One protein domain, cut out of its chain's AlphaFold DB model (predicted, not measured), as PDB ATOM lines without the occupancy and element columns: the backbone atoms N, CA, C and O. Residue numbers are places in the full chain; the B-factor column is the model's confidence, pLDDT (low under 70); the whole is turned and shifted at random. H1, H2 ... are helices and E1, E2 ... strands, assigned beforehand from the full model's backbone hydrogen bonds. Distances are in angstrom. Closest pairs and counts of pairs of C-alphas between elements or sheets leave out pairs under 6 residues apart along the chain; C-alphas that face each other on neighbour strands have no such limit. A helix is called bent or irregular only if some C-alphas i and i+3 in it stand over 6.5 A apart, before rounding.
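What this domain is: This is residues 67 to 197 of the 954 residues of an uncharacterized protein of Mycoplasma conjunctivae (UniProt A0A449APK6). This is one strongly twisted sheet of nine strands, with helices H1 and H2 packed on it as a second layer: H1 over E3 and E2, H2 over E5 and E6. The E7, E11, E10 end has no helix over it, and a small separate hairpin, E8 and E9, leads into edge strand E10. The printed part has 131 residues, with four named helices and eleven named strands in the order E1 E2 E3 E4 H1 E5 E6 H2 H3 E7 E8 E9 E10 E11 H4. The large sheet runs E4, E3, E2, E1, E5, E6, E7, E11, E10 and is mixed, and the class is mixed, helices and strands. The whole is compact, with a radius of gyration of the C-alphas of 15.7 A and spans of 43 by 35 by 24 A.

How they stand to each other: Start at E1, residues 67 to 71, and go on to E2, residues 78 to 83, E3, residues 88 to 91, and E4, residues 96 to 98: they form a meander, each strand the antiparallel neighbour of the one before. Look for N 70 and O 80 at 2.7 A between E1 and E2, N 90 and O 81 at 2.8 A between E2 and E3, and N 89 and O 97 at 2.9 A between E3 and E4, an edge strand. H1, residues 99 to 110, is on the sheet over E3 and E2 at a height of 10.7 A, along the strands at 20 degrees to E3 on the local plane; its closest C-alphas with E3 are those of Gln 88 and Val 99, 5.7 A apart. On the other side of E1 from E2 is E5, residues 115 to 120, antiparallel to E1, with N 71 and O 115 at 2.8 A. E5 forms a hairpin with E6, residues 123 to 127, with N 118 and O 125 at 2.8 A. H2, residues 135 to 148, is over E5 and E6 at a height of 9.7 A, slantwise to the strands, only just, at 31 degrees to E5 on the local plane; the C-alphas of Leu 116 and Pro 135 are the closest of E5 and H2, at 7.0 A. H1 and H2 are only just apart, their closest C-alphas 8.2 A from each other. H3, residues 153 to 157, is not on the sheet, only just, with 4 pairs of C-alphas within 10 A. E7, residues 160 to 163, is parallel to E6, with N 161 and O 124 at 2.8 A; E6, H2, H3 and E7 make a strand-helix-strand unit, two parallel neighbour strands joined through helices, with a left-handed crossover. E8, residues 168 to 170, and E9, residues 173 to 175, form a hairpin, with N 170 and O 173 at 3.0 A. E9 runs on into E10, residues 177 to 179, at 75 degrees. E11, residues 188 to 191, is parallel to E7, with N 162 and O 189 at 2.8 A, and forms a hairpin with E10, with N 178 and O 190 at 3.4 A. H4, residues 194 to 197, is not on the sheet; its closest C-alphas with E9 are those of Ile 174 and Ala 195, 6.5 A apart. H1 and H2 have every O i to N i+4 pair within hydrogen-bond range; H3 has 0 of 1, but 2 of 2 O i to N i+3 pairs, and H4 is too short for an O i to N i+4 pair.

Where its parts are: Find C-alpha 67 at (44.342, 61.433, -10.355), where E1 begins and runs 12.2 A. E2 is 14.2 A long, H1 16.3 A, E5 16.4 A and E6 13.6 A. Find C-alpha 135 at (53.413, 54.106, -5.970), from which H2 runs 19.8 A. The short elements follow: H3, neither bent nor irregular, but only just, with C-alphas 153 and 156 at 6.2 A; then E7, 10.3 A, and E11, 10.1 A. The last printed C-alpha, 197, at (59.133, 34.525, -12.594), ends H4.

The domain as a whole: The C-alphas of Gly 94 and Asn 172 are the two farthest apart, at 49.0 A. The printed part has no cut and no long link. Residues 147 to 153, of which 147 and 148 belong to H2 and 153 to H3, stand free. The mean pLDDT of the printed part is 75.2, and it is under 70 in residues 148 to 158, 165 to 188 and 193 to 197.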
ATOM      1  N   GLU A  67      44.894  61.692 -11.692       85.75
ATOM      2  CA  GLU A  67      44.342  61.433 -10.355       85.75
ATOM      3  C   GLU A  67      44.850  60.090  -9.827       85.75
ATOM      4  O   GLU A  67      44.668  59.075 -10.494       85.75
ATOM      5  N   SER A  68      45.420  60.042  -8.619       89.62
ATOM      6  CA  SER A  68      45.827  58.786  -7.976       89.62
ATOM      7  C   SER A  68      45.066  58.502  -6.694       89.62
ATOM      8  O   SER A  68      44.968  59.334  -5.793       89.62
ATOM      9  N   ASN A  69      44.521  57.294  -6.607       92.56
ATOM     10  CA  ASN A  69      43.775  56.834  -5.447       92.56
ATOM     11  C   ASN A  69      44.130  55.377  -5.158       92.56
ATOM     12  O   ASN A  69      44.193  54.560  -6.076       92.56
ATOM     13  N   PHE A  70      44.293  55.042  -3.886       91.75
ATOM     14  CA  PHE A  70      44.181  53.669  -3.422       91.75
ATOM     15  C   PHE A  70      42.717  53.250  -3.468       91.75
ATOM     16  O   PHE A  70      41.829  54.013  -3.075       91.75
ATOM     17  N   VAL A  71      42.469  52.051  -3.971       91.00
ATOM     18  CA  VAL A  71      41.145  51.453  -4.112       91.00
ATOM     19  C   VAL A  71      41.130  50.061  -3.488       91.00
ATOM     20  O   VAL A  71      42.174  49.431  -3.308       91.00
ATOM     21  N   THR A  72      39.938  49.580  -3.160       87.81
ATOM     22  CA  THR A  72      39.716  48.210  -2.685       87.81
ATOM     23  C   THR A  72      40.107  47.172  -3.748       87.81
ATOM     24  O   THR A  72      40.225  47.489  -4.935       87.81
ATOM     25  N   THR A  73      40.309  45.915  -3.345       82.12
ATOM     26  CA  THR A  73      40.739  44.818  -4.240       82.12
ATOM     27  C   THR A  73      39.729  44.499  -5.351       82.12
ATOM     28  O   THR A  73      40.110  44.071  -6.437       82.12
ATOM     29  N   ASP A  74      38.443  44.776  -5.136       81.75
ATOM     30  CA  ASP A  74      37.380  44.701  -6.150       81.75
ATOM     31  C   ASP A  74      37.297  45.957  -7.048       81.75
ATOM     32  O   ASP A  74      36.437  46.047  -7.924       81.75
ATOM     33  N   LYS A  75      38.194  46.933  -6.842       83.12
ATOM     34  CA  LYS A  75      38.306  48.215  -7.562       83.12
ATOM     35  C   LYS A  75      37.059  49.108  -7.459       83.12
ATOM     36  O   LYS A  75      36.958  50.083  -8.205       83.12
ATOM     37  N   SER A  76      36.125  48.807  -6.549       79.06
ATOM     38  CA  SER A  76      34.813  49.465  -6.478       79.06
ATOM     39  C   SER A  76      34.805  50.740  -5.631       79.06
ATOM     40  O   SER A  76      34.048  51.668  -5.928       79.06
ATOM     41  N   LYS A  77      35.658  50.826  -4.600       85.94
ATOM     42  CA  LYS A  77      35.693  51.945  -3.648       85.94
ATOM     43  C   LYS A  77      37.069  52.590  -3.579       85.94
ATOM     44  O   LYS A  77      38.090  51.906  -3.585       85.94
ATOM     45  N   LYS A  78      37.090  53.923  -3.486       87.94
ATOM     46  CA  LYS A  78      38.292  54.691  -3.140       87.94
ATOM     47  C   LYS A  78      38.518  54.584  -1.631       87.94
ATOM     48  O   LYS A  78      37.561  54.661  -0.877       87.94
ATOM     49  N   VAL A  79      39.767  54.374  -1.228       87.81
ATOM     50  CA  VAL A  79      40.198  54.196   0.168       87.81
ATOM     51  C   VAL A  79      40.992  55.411   0.641       87.81
ATOM     52  O   VAL A  79      40.809  55.906   1.746       87.81
ATOM     53  N   ALA A  80      41.911  55.890  -0.197       90.88
ATOM     54  CA  ALA A  80      42.743  57.047   0.103       90.88
ATOM     55  C   ALA A  80      43.274  57.671  -1.188       90.88
ATOM     56  O   ALA A  80      43.332  57.013  -2.228       90.88
ATOM     57  N   LYS A  81      43.697  58.931  -1.137       92.00
ATOM     58  CA  LYS A  81      44.336  59.624  -2.260       92.00
ATOM     59  C   LYS A  81      45.855  59.545  -2.125       92.00
ATOM     60  O   LYS A  81      46.378  59.698  -1.026       92.00
ATOM     61  N   PHE A  82      46.573  59.346  -3.226       90.62
ATOM     62  CA  PHE A  82      48.035  59.422  -3.231       90.62
ATOM     63  C   PHE A  82      48.486  60.811  -3.711       90.62
ATOM     64  O   PHE A  82      47.960  61.345  -4.686       90.62
ATOM     65  N   ASP A  83      49.431  61.433  -3.010       88.31
ATOM     66  CA  ASP A  83      50.054  62.690  -3.429       88.31
ATOM     67  C   ASP A  83      51.412  62.402  -4.073       88.31
ATOM     68  O   ASP A  83      52.389  62.058  -3.402       88.31
ATOM     69  N   PHE A  84      51.466  62.587  -5.391       82.88
ATOM     70  CA  PHE A  84      52.659  62.380  -6.205       82.88
ATOM     71  C   PHE A  84      53.839  63.275  -5.816       82.88
ATOM     72  O   PHE A  84      54.986  62.844  -5.897       82.88
ATOM     73  N   ALA A  85      53.581  64.527  -5.423       81.50
ATOM     74  CA  ALA A  85      54.642  65.510  -5.208       81.50
ATOM     75  C   ALA A  85      55.381  65.270  -3.889       81.50
ATOM     76  O   ALA A  85      56.578  65.532  -3.786       81.50
ATOM     77  N   LYS A  86      54.658  64.773  -2.883       82.75
ATOM     78  CA  LYS A  86      55.178  64.546  -1.529       82.75
ATOM     79  C   LYS A  86      55.424  63.075  -1.202       82.75
ATOM     80  O   LYS A  86      55.986  62.798  -0.150       82.75
ATOM     81  N   ASN A  87      55.029  62.151  -2.085       85.69
ATOM     82  CA  ASN A  87      55.086  60.702  -1.869       85.69
ATOM     83  C   ASN A  87      54.392  60.280  -0.556       85.69
ATOM     84  O   ASN A  87      54.965  59.587   0.283       85.69
ATOM     85  N   GLN A  88      53.158  60.754  -0.363       88.75
ATOM     86  CA  GLN A  88      52.362  60.549   0.855       88.75
ATOM     87  C   GLN A  88      50.934  60.118   0.520       88.75
ATOM     88  O   GLN A  88      50.435  60.366  -0.579       88.75
ATOM     89  N   VAL A  89      50.262  59.489   1.483       89.12
ATOM     90  CA  VAL A  89      48.863  59.067   1.372       89.12
ATOM     91  C   VAL A  89      47.982  60.004   2.185       89.12
ATOM     92  O   VAL A  89      48.199  60.181   3.379       89.12
ATOM     93  N   ILE A  90      46.981  60.593   1.534       89.88
ATOM     94  CA  ILE A  90      45.954  61.439   2.143       89.88
ATOM     95  C   ILE A  90      44.715  60.567   2.364       89.88
ATOM     96  O   ILE A  90      44.035  60.185   1.407       89.88
ATOM     97  N   LYS A  91      44.428  60.231   3.623       85.44
ATOM     98  CA  LYS A  91      43.220  59.483   4.011       85.44
ATOM     99  C   LYS A  91      41.952  60.319   3.780       85.44
ATOM    100  O   LYS A  91      42.027  61.540   3.657       85.44
ATOM    101  N   GLU A  92      40.774  59.689   3.778       75.19
ATOM    102  CA  GLU A  92      39.485  60.397   3.620       75.19
ATOM    103  C   GLU A  92      39.243  61.477   4.691       75.19
ATOM    104  O   GLU A  92      38.584  62.478   4.423       75.19
ATOM    105  N   ASN A  93      39.842  61.326   5.878       76.44
ATOM    106  CA  ASN A  93      39.810  62.321   6.956       76.44
ATOM    107  C   ASN A  93      40.776  63.513   6.748       76.44
ATOM    108  O   ASN A  93      40.896  64.361   7.631       76.44
ATOM    109  N   GLY A  94      41.491  63.574   5.619       77.56
ATOM    110  CA  GLY A  94      42.442  64.637   5.279       77.56
ATOM    111  C   GLY A  94      43.845  64.481   5.881       77.56
ATOM    112  O   GLY A  94      44.710  65.313   5.613       77.56
ATOM    113  N   GLN A  95      44.103  63.430   6.664       84.38
ATOM    114  CA  GLN A  95      45.407  63.185   7.282       84.38
ATOM    115  C   GLN A  95      46.417  62.644   6.261       84.38
ATOM    116  O   GLN A  95      46.143  61.655   5.579       84.38
ATOM    117  N   ALA A  96      47.598  63.270   6.195       86.56
ATOM    118  CA  ALA A  96      48.724  62.814   5.383       86.56
ATOM    119  C   ALA A  96      49.642  61.890   6.196       86.56
ATOM    120  O   ALA A  96      50.131  62.284   7.255       86.56
ATOM    121  N   ILE A  97      49.888  60.681   5.696       91.38
ATOM    122  CA  ILE A  97      50.809  59.701   6.290       91.38
ATOM    123  C   ILE A  97      51.762  59.130   5.235       91.38
ATOM    124  O   ILE A  97      51.564  59.320   4.030       91.38
ATOM    125  N   SER A  98      52.823  58.454   5.680       89.31
ATOM    126  CA  SER A  98      53.742  57.772   4.762       89.31
ATOM    127  C   SER A  98      53.059  56.587   4.068       89.31
ATOM    128  O   SER A  98      52.076  56.037   4.568       89.31
ATOM    129  N   VAL A  99      53.568  56.204   2.893       85.69
ATOM    130  CA  VAL A  99      53.036  55.068   2.124       85.69
ATOM    131  C   VAL A  99      53.144  53.765   2.916       85.69
ATOM    132  O   VAL A  99      52.153  53.047   3.012       85.69
ATOM    133  N   ASP A 100      54.298  53.493   3.523       85.69
ATOM    134  CA  ASP A 100      54.537  52.241   4.251       85.69
ATOM    135  C   ASP A 100      53.628  52.128   5.481       85.69
ATOM    136  O   ASP A 100      52.971  51.110   5.685       85.69
ATOM    137  N   GLU A 101      53.488  53.217   6.243       88.06
ATOM    138  CA  GLU A 101      52.602  53.258   7.408       88.06
ATOM    139  C   GLU A 101      51.124  53.080   7.021       88.06
ATOM    140  O   GLU A 101      50.364  52.431   7.740       88.06
ATOM    141  N   PHE A 102      50.706  53.616   5.869       90.94
ATOM    142  CA  PHE A 102      49.355  53.410   5.348       90.94
ATOM    143  C   PHE A 102      49.105  51.948   4.968       90.94
ATOM    144  O   PHE A 102      48.073  51.391   5.348       90.94
ATOM    145  N   LEU A 103      50.031  51.332   4.228       89.62
ATOM    146  CA  LEU A 103      49.906  49.945   3.778       89.62
ATOM    147  C   LEU A 103      49.904  48.971   4.962       89.62
ATOM    148  O   LEU A 103      49.077  48.060   4.986       89.62
ATOM    149  N   ASP A 104      50.741  49.210   5.974       86.44
ATOM    150  CA  ASP A 104      50.771  48.418   7.207       86.44
ATOM    151  C   ASP A 104      49.459  48.523   7.994       86.44
ATOM    152  O   ASP A 104      48.928  47.509   8.455       86.44
ATOM    153  N   GLN A 105      48.916  49.736   8.154       87.38
ATOM    154  CA  GLN A 105      47.634  49.939   8.838       87.38
ATOM    155  C   GLN A 105      46.491  49.250   8.088       87.38
ATOM    156  O   GLN A 105      45.710  48.524   8.700       87.38
ATOM    157  N   TYR A 106      46.437  49.417   6.766       86.06
ATOM    158  CA  TYR A 106      45.406  48.808   5.930       86.06
ATOM    159  C   TYR A 106      45.491  47.272   5.944       86.06
ATOM    160  O   TYR A 106      44.471  46.596   6.075       86.06
ATOM    161  N   TYR A 107      46.700  46.702   5.884       85.19
ATOM    162  CA  TYR A 107      46.901  45.251   5.942       85.19
ATOM    163  C   TYR A 107      46.493  44.654   7.292       85.19
ATOM    164  O   TYR A 107      45.912  43.570   7.335       85.19
ATOM    165  N   ARG A 108      46.765  45.347   8.404       85.06
ATOM    166  CA  ARG A 108      46.339  44.894   9.739       85.06
ATOM    167  C   ARG A 108      44.821  44.857   9.888       85.06
ATOM    168  O   ARG A 108      44.320  43.977  10.578       85.06
ATOM    169  N   GLU A 109      44.119  45.800   9.269       84.94
ATOM    170  CA  GLU A 109      42.663  45.919   9.365       84.94
ATOM    171  C   GLU A 109      41.924  44.970   8.408       84.94
ATOM    172  O   GLU A 109      40.913  44.377   8.782       84.94
ATOM    173  N   HIS A 110      42.430  44.794   7.185       79.81
ATOM    174  CA  HIS A 110      41.718  44.080   6.117       79.81
ATOM    175  C   HIS A 110      42.369  42.759   5.685       79.81
ATOM    176  O   HIS A 110      41.816  42.056   4.838       79.81
ATOM    177  N   HIS A 111      43.535  42.410   6.242       78.62
ATOM    178  CA  HIS A 111      44.338  41.227   5.892       78.62
ATOM    179  C   HIS A 111      44.693  41.114   4.397       78.62
ATOM    180  O   HIS A 111      45.040  40.041   3.902       78.62
ATOM    181  N   ASN A 112      44.622  42.223   3.661       81.44
ATOM    182  CA  ASN A 112      45.035  42.348   2.270       81.44
ATOM    183  C   ASN A 112      45.559  43.764   1.998       81.44
ATOM    184  O   ASN A 112      45.357  44.675   2.797       81.44
ATOM    185  N   LEU A 113      46.278  43.940   0.888       86.38
ATOM    186  CA  LEU A 113      46.780  45.249   0.465       86.38
ATOM    187  C   LEU A 113      45.815  45.902  -0.539       86.38
ATOM    188  O   LEU A 113      45.193  45.187  -1.332       86.38
ATOM    189  N   PRO A 114      45.691  47.243  -0.538       90.56
ATOM    190  CA  PRO A 114      44.865  47.957  -1.501       90.56
ATOM    191  C   PRO A 114      45.562  48.032  -2.865       90.56
ATOM    192  O   PRO A 114      46.784  47.910  -2.968       90.56
ATOM    193  N   PHE A 115      44.799  48.298  -3.923       92.50
ATOM    194  CA  PHE A 115      45.355  48.533  -5.257       92.50
ATOM    195  C   PHE A 115      45.539  50.023  -5.506       92.50
ATOM    196  O   PHE A 115      44.712  50.836  -5.099       92.50
ATOM    197  N   LEU A 116      46.599  50.400  -6.214       92.19
ATOM    198  CA  LEU A 116      46.794  51.790  -6.622       92.19
ATOM    199  C   LEU A 116      46.190  52.011  -8.010       92.19
ATOM    200  O   LEU A 116      46.580  51.342  -8.963       92.19
ATOM    201  N   ASN A 117      45.274  52.970  -8.129       93.25
ATOM    202  CA  ASN A 117      44.738  53.443  -9.401       93.25
ATOM    203  C   ASN A 117      45.322  54.817  -9.748       93.25
ATOM    204  O   ASN A 117      45.171  55.754  -8.963       93.25
ATOM    205  N   ILE A 118      45.925  54.954 -10.930       90.50
ATOM    206  CA  ILE A 118      46.316  56.234 -11.528       90.50
ATOM    207  C   ILE A 118      45.482  56.458 -12.788       90.50
ATOM    208  O   ILE A 118      45.552  55.686 -13.739       90.50
ATOM    209  N   LYS A 119      44.702  57.534 -12.815       86.69
ATOM    210  CA  LYS A 119      43.757  57.841 -13.887       86.69
ATOM    211  C   LYS A 119      44.221  59.038 -14.709       86.69
ATOM    212  O   LYS A 119      44.453  60.108 -14.153       86.69
ATOM    213  N   TYR A 120      44.267  58.868 -16.029       81.81
ATOM    214  CA  TYR A 120      44.517  59.920 -17.017       81.81
ATOM    215  C   TYR A 120      43.295  60.043 -17.935       81.81
ATOM    216  O   TYR A 120      43.050  59.181 -18.779       81.81
ATOM    217  N   GLY A 121      42.484  61.092 -17.765       75.31
ATOM    218  CA  GLY A 121      41.246  61.256 -18.539       75.31
ATOM    219  C   GLY A 121      40.267  60.090 -18.331       75.31
ATOM    220  O   GLY A 121      39.801  59.863 -17.216       75.31
ATOM    221  N   SER A 122      39.933  59.352 -19.393       70.69
ATOM    222  CA  SER A 122      39.067  58.161 -19.346       70.69
ATOM    223  C   SER A 122      39.808  56.849 -19.039       70.69
ATOM    224  O   SER A 122      39.150  55.832 -18.816       70.69
ATOM    225  N   PHE A 123      41.144  56.857 -18.992       78.62
ATOM    226  CA  PHE A 123      41.974  55.655 -18.882       78.62
ATOM    227  C   PHE A 123      42.506  55.434 -17.455       78.62
ATOM    228  O   PHE A 123      42.990  56.373 -16.822       78.62
ATOM    229  N   ASN A 124      42.428  54.198 -16.945       85.81
ATOM    230  CA  ASN A 124      42.854  53.832 -15.583       85.81
ATOM    231  C   ASN A 124      44.056  52.877 -15.589       85.81
ATOM    232  O   ASN A 124      44.024  51.850 -16.261       85.81
ATOM    233  N   PHE A 125      45.072  53.150 -14.780       88.88
ATOM    234  CA  PHE A 125      46.194  52.250 -14.526       88.88
ATOM    235  C   PHE A 125      46.077  51.665 -13.127       88.88
ATOM    236  O   PHE A 125      46.150  52.401 -12.149       88.88
ATOM    237  N   TYR A 126      45.958  50.347 -13.026       90.81
ATOM    238  CA  TYR A 126      45.896  49.630 -11.760       90.81
ATOM    239  C   TYR A 126      47.217  48.911 -11.479       90.81
ATOM    240  O   TYR A 126      47.704  48.134 -12.304       90.81
ATOM    241  N   ASN A 127      47.778  49.147 -10.298       89.81
ATOM    242  CA  ASN A 127      48.872  48.365  -9.739       89.81
ATOM    243  C   ASN A 127      48.324  47.471  -8.632       89.81
ATOM    244  O   ASN A 127      48.013  47.954  -7.539       89.81
ATOM    245  N   GLU A 128      48.196  46.179  -8.928       88.12
ATOM    246  CA  GLU A 128      47.819  45.185  -7.926       88.12
ATOM    247  C   GLU A 128      49.037  44.703  -7.121       88.12
ATOM    248  O   GLU A 128      48.858  44.231  -6.007       88.12
ATOM    249  N   TYR A 129      50.270  44.899  -7.613       82.25
ATOM    250  CA  TYR A 129      51.536  44.565  -6.935       82.25
ATOM    251  C   TYR A 129      52.133  45.759  -6.194       82.25
ATOM    252  O   TYR A 129      53.272  46.173  -6.438       82.25
ATOM    253  N   ILE A 130      51.372  46.329  -5.270       84.12
ATOM    254  CA  ILE A 130      51.858  47.467  -4.491       84.12
ATOM    255  C   ILE A 130      53.069  47.106  -3.616       84.12
ATOM    256  O   ILE A 130      53.905  47.960  -3.339       84.12
ATOM    257  N   GLU A 131      53.207  45.829  -3.247       76.19
ATOM    258  CA  GLU A 131      54.346  45.303  -2.492       76.19
ATOM    259  C   GLU A 131      55.656  45.222  -3.293       76.19
ATOM    260  O   GLU A 131      56.733  45.190  -2.704       76.19
ATOM    261  N   ALA A 132      55.583  45.176  -4.627       74.06
ATOM    262  CA  ALA A 132      56.756  45.013  -5.492       74.06
ATOM    263  C   ALA A 132      57.047  46.263  -6.332       74.06
ATOM    264  O   ALA A 132      58.206  46.555  -6.631       74.06
ATOM    265  N   VAL A 133      56.005  47.008  -6.709       78.81
ATOM    266  CA  VAL A 133      56.104  48.261  -7.459       78.81
ATOM    267  C   VAL A 133      55.552  49.380  -6.589       78.81
ATOM    268  O   VAL A 133      54.344  49.481  -6.378       78.81
ATOM    269  N   SER A 134      56.444  50.241  -6.098       85.19
ATOM    270  CA  SER A 134      56.047  51.366  -5.253       85.19
ATOM    271  C   SER A 134      55.155  52.358  -6.019       85.19
ATOM    272  O   SER A 134      55.281  52.488  -7.244       85.19
ATOM    273  N   PRO A 135      54.279  53.115  -5.329       87.94
ATOM    274  CA  PRO A 135      53.413  54.106  -5.970       87.94
ATOM    275  C   PRO A 135      54.136  55.107  -6.876       87.94
ATOM    276  O   PRO A 135      53.633  55.458  -7.944       87.94
ATOM    277  N   LEU A 136      55.328  55.550  -6.464       85.94
ATOM    278  CA  LEU A 136      56.126  56.532  -7.194       85.94
ATOM    279  C   LEU A 136      56.728  55.947  -8.479       85.94
ATOM    280  O   LEU A 136      56.714  56.597  -9.524       85.94
ATOM    281  N   GLU A 137      57.238  54.714  -8.428       83.56
ATOM    282  CA  GLU A 137      57.746  54.035  -9.625       83.56
ATOM    283  C   GLU A 137      56.609  53.706 -10.594       83.56
ATOM    284  O   GLU A 137      56.739  53.921 -11.803       83.56
ATOM    285  N   PHE A 138      55.450  53.296 -10.071       88.44
ATOM    286  CA  PHE A 138      54.268  53.084 -10.895       88.44
ATOM    287  C   PHE A 138      53.820  54.382 -11.579       88.44
ATOM    288  O   PHE A 138      53.569  54.385 -12.781       88.44
ATOM    289  N   GLN A 139      53.818  55.517 -10.872       86.31
ATOM    290  CA  GLN A 139      53.534  56.821 -11.476       86.31
ATOM    291  C   GLN A 139      54.482  57.135 -12.639       86.31
ATOM    292  O   GLN A 139      54.010  57.506 -13.716       86.31
ATOM    293  N   LYS A 140      55.800  56.979 -12.456       84.06
ATOM    294  CA  LYS A 140      56.785  57.229 -13.524       84.06
ATOM    295  C   LYS A 140      56.485  56.388 -14.760       84.06
ATOM    296  O   LYS A 140      56.502  56.919 -15.869       84.06
ATOM    297  N   PHE A 141      56.160  55.111 -14.558       84.12
ATOM    298  CA  PHE A 141      55.751  54.218 -15.634       84.12
ATOM    299  C   PHE A 141      54.489  54.720 -16.343       84.12
ATOM    300  O   PHE A 141      54.501  54.868 -17.561       84.12
ATOM    301  N   THR A 142      53.423  55.040 -15.603       85.88
ATOM    302  CA  THR A 142      52.164  55.508 -16.209       85.88
ATOM    303  C   THR A 142      52.343  56.818 -16.984       85.88
ATOM    304  O   THR A 142      51.827  56.952 -18.091       85.88
ATOM    305  N   ASN A 143      53.162  57.744 -16.475       82.38
ATOM    306  CA  ASN A 143      53.487  58.988 -17.164       82.38
ATOM    307  C   ASN A 143      54.290  58.738 -18.449       82.38
ATOM    308  O   ASN A 143      53.983  59.296 -19.502       82.38
ATOM    309  N   TRP A 144      55.303  57.868 -18.380       82.00
ATOM    310  CA  TRP A 144      56.068  57.469 -19.557       82.00
ATOM    311  C   TRP A 144      55.164  56.819 -20.609       82.00
ATOM    312  O   TRP A 144      55.238  57.202 -21.775       82.00
ATOM    313  N   PHE A 145      54.283  55.907 -20.191       78.38
ATOM    314  CA  PHE A 145      53.364  55.179 -21.064       78.38
ATOM    315  C   PHE A 145      52.413  56.128 -21.796       78.38
ATOM    316  O   PHE A 145      52.243  56.020 -23.009       78.38
ATOM    317  N   MET A 146      51.841  57.102 -21.084       74.56
ATOM    318  CA  MET A 146      50.941  58.097 -21.673       74.56
ATOM    319  C   MET A 146      51.653  59.101 -22.589       74.56
ATOM    320  O   MET A 146      51.018  59.653 -23.483       74.56
ATOM    321  N   THR A 147      52.951  59.338 -22.380       71.69
ATOM    322  CA  THR A 147      53.719  60.353 -23.125       71.69
ATOM    323  C   THR A 147      54.449  59.784 -24.344       71.69
ATOM    324  O   THR A 147      54.595  60.479 -25.344       71.69
ATOM    325  N   ASN A 148      54.936  58.542 -24.271       63.78
ATOM    326  CA  ASN A 148      55.870  57.988 -25.262       63.78
ATOM    327  C   ASN A 148      55.262  56.896 -26.143       63.78
ATOM    328  O   ASN A 148      55.826  56.582 -27.190       63.78
ATOM    329  N   VAL A 149      54.131  56.305 -25.749       65.38
ATOM    330  CA  VAL A 149      53.471  55.297 -26.579       65.38
ATOM    331  C   VAL A 149      52.509  55.999 -27.536       65.38
ATOM    332  O   VAL A 149      51.592  56.703 -27.115       65.38
ATOM    333  N   SER A 150      52.745  55.838 -28.841       57.28
ATOM    334  CA  SER A 150      51.893  56.407 -29.888       57.28
ATOM    335  C   SER A 150      50.635  55.561 -30.045       57.28
ATOM    336  O   SER A 150      50.712  54.410 -30.468       57.28
ATOM    337  N   TRP A 151      49.480  56.137 -29.727       61.12
ATOM    338  CA  TRP A 151      48.185  55.490 -29.904       61.12
ATOM    339  C   TRP A 151      47.432  56.127 -31.069       61.12
ATOM    340  O   TRP A 151      47.394  57.351 -31.188       61.12
ATOM    341  N   GLY A 152      46.803  55.305 -31.911       54.97
ATOM    342  CA  GLY A 152      45.796  55.777 -32.862       54.97
ATOM    343  C   GLY A 152      44.490  56.203 -32.160       54.97
ATOM    344  O   GLY A 152      44.434  56.256 -30.927       54.97
ATOM    345  N   PRO A 153      43.394  56.435 -32.909       56.12
ATOM    346  CA  PRO A 153      42.059  56.738 -32.358       56.12
ATOM    347  C   PRO A 153      41.538  55.696 -31.345       56.12
ATOM    348  O   PRO A 153      40.613  55.956 -30.578       56.12
ATOM    349  N   GLU A 154      42.156  54.516 -31.324       53.41
ATOM    350  CA  GLU A 154      41.831  53.356 -30.498       53.41
ATOM    351  C   GLU A 154      42.053  53.568 -28.986       53.41
ATOM    352  O   GLU A 154      41.427  52.861 -28.197       53.41
ATOM    353  N   ILE A 155      42.836  54.564 -28.531       59.09
ATOM    354  CA  ILE A 155      42.961  54.854 -27.082       59.09
ATOM    355  C   ILE A 155      41.625  55.253 -26.440       59.09
ATOM    356  O   ILE A 155      41.396  54.972 -25.267       59.09
ATOM    357  N   ILE A 156      40.704  55.833 -27.218       58.75
ATOM    358  CA  ILE A 156      39.344  56.177 -26.766       58.75
ATOM    359  C   ILE A 156      38.549  54.905 -26.436       58.75
ATOM    360  O   ILE A 156      37.682  54.908 -25.563       58.75
ATOM    361  N   THR A 157      38.870  53.801 -27.114       59.34
ATOM    362  CA  THR A 157      38.275  52.484 -26.883       59.34
ATOM    363  C   THR A 157      39.033  51.661 -25.848       59.34
ATOM    364  O   THR A 157      38.664  50.523 -25.620       59.34
ATOM    365  N   LEU A 158      40.067  52.185 -25.186       67.00
ATOM    366  CA  LEU A 158      40.746  51.514 -24.076       67.00
ATOM    367  C   LEU A 158      40.282  52.141 -22.741       67.00
ATOM    368  O   LEU A 158      40.192  53.356 -22.608       67.00
ATOM    369  N   LYS A 159      39.957  51.321 -21.733       72.81
ATOM    370  CA  LYS A 159      39.483  51.729 -20.394       72.81
ATOM    371  C   LYS A 159      40.546  51.575 -19.312       72.81
ATOM    372  O   LYS A 159      40.563  52.384 -18.381       72.81
ATOM    373  N   SER A 160      41.395  50.543 -19.376       79.75
ATOM    374  CA  SER A 160      42.404  50.351 -18.329       79.75
ATOM    375  C   SER A 160      43.623  49.510 -18.705       79.75
ATOM    376  O   SER A 160      43.550  48.626 -19.553       79.75
ATOM    377  N   PHE A 161      44.717  49.734 -17.986       84.25
ATOM    378  CA  PHE A 161      45.890  48.869 -17.890       84.25
ATOM    379  C   PHE A 161      45.993  48.337 -16.456       84.25
ATOM    380  O   PHE A 161      45.768  49.092 -15.513       84.25
ATOM    381  N   SER A 162      46.316  47.061 -16.263       83.88
ATOM    382  CA  SER A 162      46.434  46.456 -14.931       83.88
ATOM    383  C   SER A 162      47.658  45.553 -14.859       83.88
ATOM    384  O   SER A 162      47.807  44.664 -15.696       83.88
ATOM    385  N   ILE A 163      48.495  45.746 -13.840       82.62
ATOM    386  CA  ILE A 163      49.456  44.726 -13.400       82.62
ATOM    387  C   ILE A 163      48.697  43.824 -12.429       82.62
ATOM    388  O   ILE A 163      48.222  44.332 -11.418       82.62
ATOM    389  N   VAL A 164      48.534  42.542 -12.756       78.62
ATOM    390  CA  VAL A 164      47.605  41.619 -12.072       78.62
ATOM    391  C   VAL A 164      48.360  40.490 -11.392       78.62
ATOM    392  O   VAL A 164      49.225  39.891 -12.032       78.62
ATOM    393  N   LYS A 165      48.011  40.179 -10.133       69.94
ATOM    394  CA  LYS A 165      48.618  39.059  -9.391       69.94
ATOM    395  C   LYS A 165      48.221  37.701  -9.973       69.94
ATOM    396  O   LYS A 165      47.050  37.491 -10.290       69.94
ATOM    397  N   GLY A 166      49.165  36.764 -10.057       65.00
ATOM    398  CA  GLY A 166      48.952  35.430 -10.618       65.00
ATOM    399  C   GLY A 166      49.045  35.374 -12.146       65.00
ATOM    400  O   GLY A 166      49.516  36.300 -12.805       65.00
ATOM    401  N   VAL A 167      48.603  34.251 -12.719       61.84
ATOM    402  CA  VAL A 167      48.632  33.991 -14.167       61.84
ATOM    403  C   VAL A 167      47.307  33.408 -14.654       61.84
ATOM    404  O   VAL A 167      46.695  32.591 -13.968       61.84
ATOM    405  N   GLU A 168      46.864  33.783 -15.856       60.53
ATOM    406  CA  GLU A 168      45.756  33.097 -16.535       60.53
ATOM    407  C   GLU A 168      46.313  31.928 -17.371       60.53
ATOM    408  O   GLU A 168      47.082  32.126 -18.321       60.53
ATOM    409  N   MET A 169      45.931  30.699 -17.006       49.25
ATOM    410  CA  MET A 169      46.324  29.467 -17.698       49.25
ATOM    411  C   MET A 169      45.209  28.950 -18.610       49.25
ATOM    412  O   MET A 169      44.048  28.844 -18.208       49.25
ATOM    413  N   HIS A 170      45.576  28.558 -19.830       51.41
ATOM    414  CA  HIS A 170      44.689  27.878 -20.775       51.41
ATOM    415  C   HIS A 170      45.308  26.535 -21.186       51.41
ATOM    416  O   HIS A 170      46.055  26.438 -22.157       51.41
ATOM    417  N   GLY A 171      45.009  25.473 -20.435       51.28
ATOM    418  CA  GLY A 171      45.670  24.177 -20.627       51.28
ATOM    419  C   GLY A 171      47.155  24.255 -20.256       51.28
ATOM    420  O   GLY A 171      47.483  24.683 -19.154       51.28
ATOM    421  N   ASN A 172      48.048  23.871 -21.177       42.56
ATOM    422  CA  ASN A 172      49.505  23.887 -20.965       42.56
ATOM    423  C   ASN A 172      50.177  25.235 -21.296       42.56
ATOM    424  O   ASN A 172      51.404  25.321 -21.255       42.56
ATOM    425  N   SER A 173      49.419  26.275 -21.662       41.56
ATOM    426  CA  SER A 173      49.972  27.602 -21.948       41.56
ATOM    427  C   SER A 173      49.681  28.595 -20.822       41.56
ATOM    428  O   SER A 173      48.559  28.697 -20.315       41.56
ATOM    429  N   ILE A 174      50.721  29.339 -20.438       51.34
ATOM    430  CA  ILE A 174      50.640  30.478 -19.520       51.34
ATOM    431  C   ILE A 174      50.585  31.746 -20.369       51.34
ATOM    432  O   ILE A 174      51.443  31.966 -21.227       51.34
ATOM    433  N   THR A 175      49.576  32.585 -20.147       52.94
ATOM    434  CA  THR A 175      49.417  33.826 -20.910       52.94
ATOM    435  C   THR A 175      50.249  34.942 -20.271       52.94
ATOM    436  O   THR A 175      49.946  35.390 -19.172       52.94
ATOM    437  N   LEU A 176      51.296  35.407 -20.965       47.41
ATOM    438  CA  LEU A 176      52.224  36.459 -20.491       47.41
ATOM    439  C   LEU A 176      51.577  37.861 -20.419       47.41
ATOM    440  O   LEU A 176      52.051  38.762 -19.731       47.41
ATOM    441  N   GLY A 177      50.472  38.035 -21.137       52.09
ATOM    442  CA  GLY A 177      49.634  39.225 -21.191       52.09
ATOM    443  C   GLY A 177      48.507  38.973 -22.189       52.09
ATOM    444  O   GLY A 177      48.717  38.287 -23.190       52.09
ATOM    445  N   ALA A 178      47.301  39.464 -21.908       52.34
ATOM    446  CA  ALA A 178      46.120  39.171 -22.720       52.34
ATOM    447  C   ALA A 178      45.423  40.452 -23.188       52.34
ATOM    448  O   ALA A 178      45.103  41.328 -22.382       52.34
ATOM    449  N   HIS A 179      45.108  40.509 -24.483       48.03
ATOM    450  CA  HIS A 179      43.983  41.287 -24.998       48.03
ATOM    451  C   HIS A 179      42.796  40.326 -25.124       48.03
ATOM    452  O   HIS A 179      42.743  39.516 -26.047       48.03
ATOM    453  N   SER A 180      41.868  40.354 -24.166       44.72
ATOM    454  CA  SER A 180      40.698  39.468 -24.202       44.72
ATOM    455  C   SER A 180      39.703  39.953 -25.259       44.72
ATOM    456  O   SER A 180      39.078  40.999 -25.100       44.72
ATOM    457  N   SER A 181      39.566  39.199 -26.352       43.81
ATOM    458  CA  SER A 181      38.788  39.555 -27.548       43.81
ATOM    459  C   SER A 181      37.512  38.727 -27.723       43.81
ATOM    460  O   SER A 181      37.010  38.589 -28.839       43.81
ATOM    461  N   LYS A 182      36.959  38.151 -26.645       47.28
ATOM    462  CA  LYS A 182      35.824  37.220 -26.785       47.28
ATOM    463  C   LYS A 182      34.544  37.892 -27.305       47.28
ATOM    464  O   LYS A 182      33.792  37.241 -28.011       47.28
ATOM    465  N   ASN A 183      34.357  39.188 -27.038       45.72
ATOM    466  CA  ASN A 183      33.356  40.060 -27.663       45.72
ATOM    467  C   ASN A 183      34.053  41.397 -27.974       45.72
ATOM    468  O   ASN A 183      34.705  41.935 -27.082       45.72
ATOM    469  N   LYS A 184      33.960  41.921 -29.205       44.47
ATOM    470  CA  LYS A 184      34.685  43.104 -29.740       44.47
ATOM    471  C   LYS A 184      34.405  44.463 -29.038       44.47
ATOM    472  O   LYS A 184      34.515  45.507 -29.668       44.47
ATOM    473  N   GLU A 185      34.079  44.482 -27.748       46.84
ATOM    474  CA  GLU A 185      33.703  45.686 -26.987       46.84
ATOM    475  C   GLU A 185      34.447  45.852 -25.644       46.84
ATOM    476  O   GLU A 185      34.064  46.687 -24.823       46.84
ATOM    477  N   LEU A 186      35.516  45.088 -25.383       50.25
ATOM    478  CA  LEU A 186      36.273  45.189 -24.127       50.25
ATOM    479  C   LEU A 186      37.719  45.658 -24.318       50.25
ATOM    480  O   LEU A 186      38.412  45.334 -25.273       50.25
ATOM    481  N   THR A 187      38.147  46.458 -23.347       61.03
ATOM    482  CA  THR A 187      38.970  47.656 -23.533       61.03
ATOM    483  C   THR A 187      40.155  47.679 -22.545       61.03
ATOM    484  O   THR A 187      40.624  48.744 -22.156       61.03
ATOM    485  N   THR A 188      40.582  46.523 -22.021       68.38
ATOM    486  CA  THR A 188      41.515  46.432 -20.878       68.38
ATOM    487  C   THR A 188      42.755  45.604 -21.203       68.38
ATOM    488  O   THR A 188      42.642  44.477 -21.676       68.38
ATOM    489  N   ILE A 189      43.928  46.149 -20.882       72.19
ATOM    490  CA  ILE A 189      45.235  45.494 -20.986       72.19
ATOM    491  C   ILE A 189      45.596  44.914 -19.613       72.19
ATOM    492  O   ILE A 189      45.615  45.650 -18.624       72.19
ATOM    493  N   LYS A 190      45.893  43.613 -19.540       77.81
ATOM    494  CA  LYS A 190      46.399  42.958 -18.324       77.81
ATOM    495  C   LYS A 190      47.807  42.421 -18.552       77.81
ATOM    496  O   LYS A 190      48.048  41.711 -19.530       77.81
ATOM    497  N   PHE A 191      48.705  42.738 -17.631       75.00
ATOM    498  CA  PHE A 191      50.065  42.221 -17.582       75.00
ATOM    499  C   PHE A 191      50.219  41.307 -16.362       75.00
ATOM    500  O   PHE A 191      49.817  41.704 -15.266       75.00
ATOM    501  N   TYR A 192      50.788  40.110 -16.558       72.62
ATOM    502  CA  TYR A 192      50.943  39.070 -15.532       72.62
ATOM    503  C   TYR A 192      52.433  38.847 -15.213       72.62
ATOM    504  O   TYR A 192      53.079  38.022 -15.864       72.62
ATOM    505  N   PRO A 193      53.018  39.569 -14.237       63.00
ATOM    506  CA  PRO A 193      54.430  39.418 -13.882       63.00
ATOM    507  C   PRO A 193      54.794  37.989 -13.465       63.00
ATOM    508  O   PRO A 193      55.849  37.499 -13.857       63.00
ATOM    509  N   ASP A 194      53.911  37.292 -12.742       56.53
ATOM    510  CA  ASP A 194      54.166  35.935 -12.228       56.53
ATOM    511  C   ASP A 194      54.417  34.895 -13.330       56.53
ATOM    512  O   ASP A 194      55.074  33.882 -13.086       56.53
ATOM    513  N   ALA A 195      53.966  35.156 -14.561       56.59
ATOM    514  CA  ALA A 195      54.214  34.284 -15.706       56.59
ATOM    515  C   ALA A 195      55.691  34.269 -16.133       56.59
ATOM    516  O   ALA A 195      56.140  33.307 -16.752       56.59
ATOM    517  N   PHE A 196      56.448  35.319 -15.798       50.00
ATOM    518  CA  PHE A 196      57.874  35.431 -16.106       50.00
ATOM    519  C   PHE A 196      58.773  34.865 -15.005       50.00
ATOM    520  O   PHE A 196      59.903  34.474 -15.292       50.00
ATOM    521  N   PHE A 197      58.297  34.835 -13.758       48.75
ATOM    522  CA  PHE A 197      59.133  34.525 -12.594       48.75
ATOM    523  C   PHE A 197      58.879  33.141 -11.993       48.75
ATOM    524  O   PHE A 197      59.669  32.704 -11.159       48.75
TER     525      PHE A 197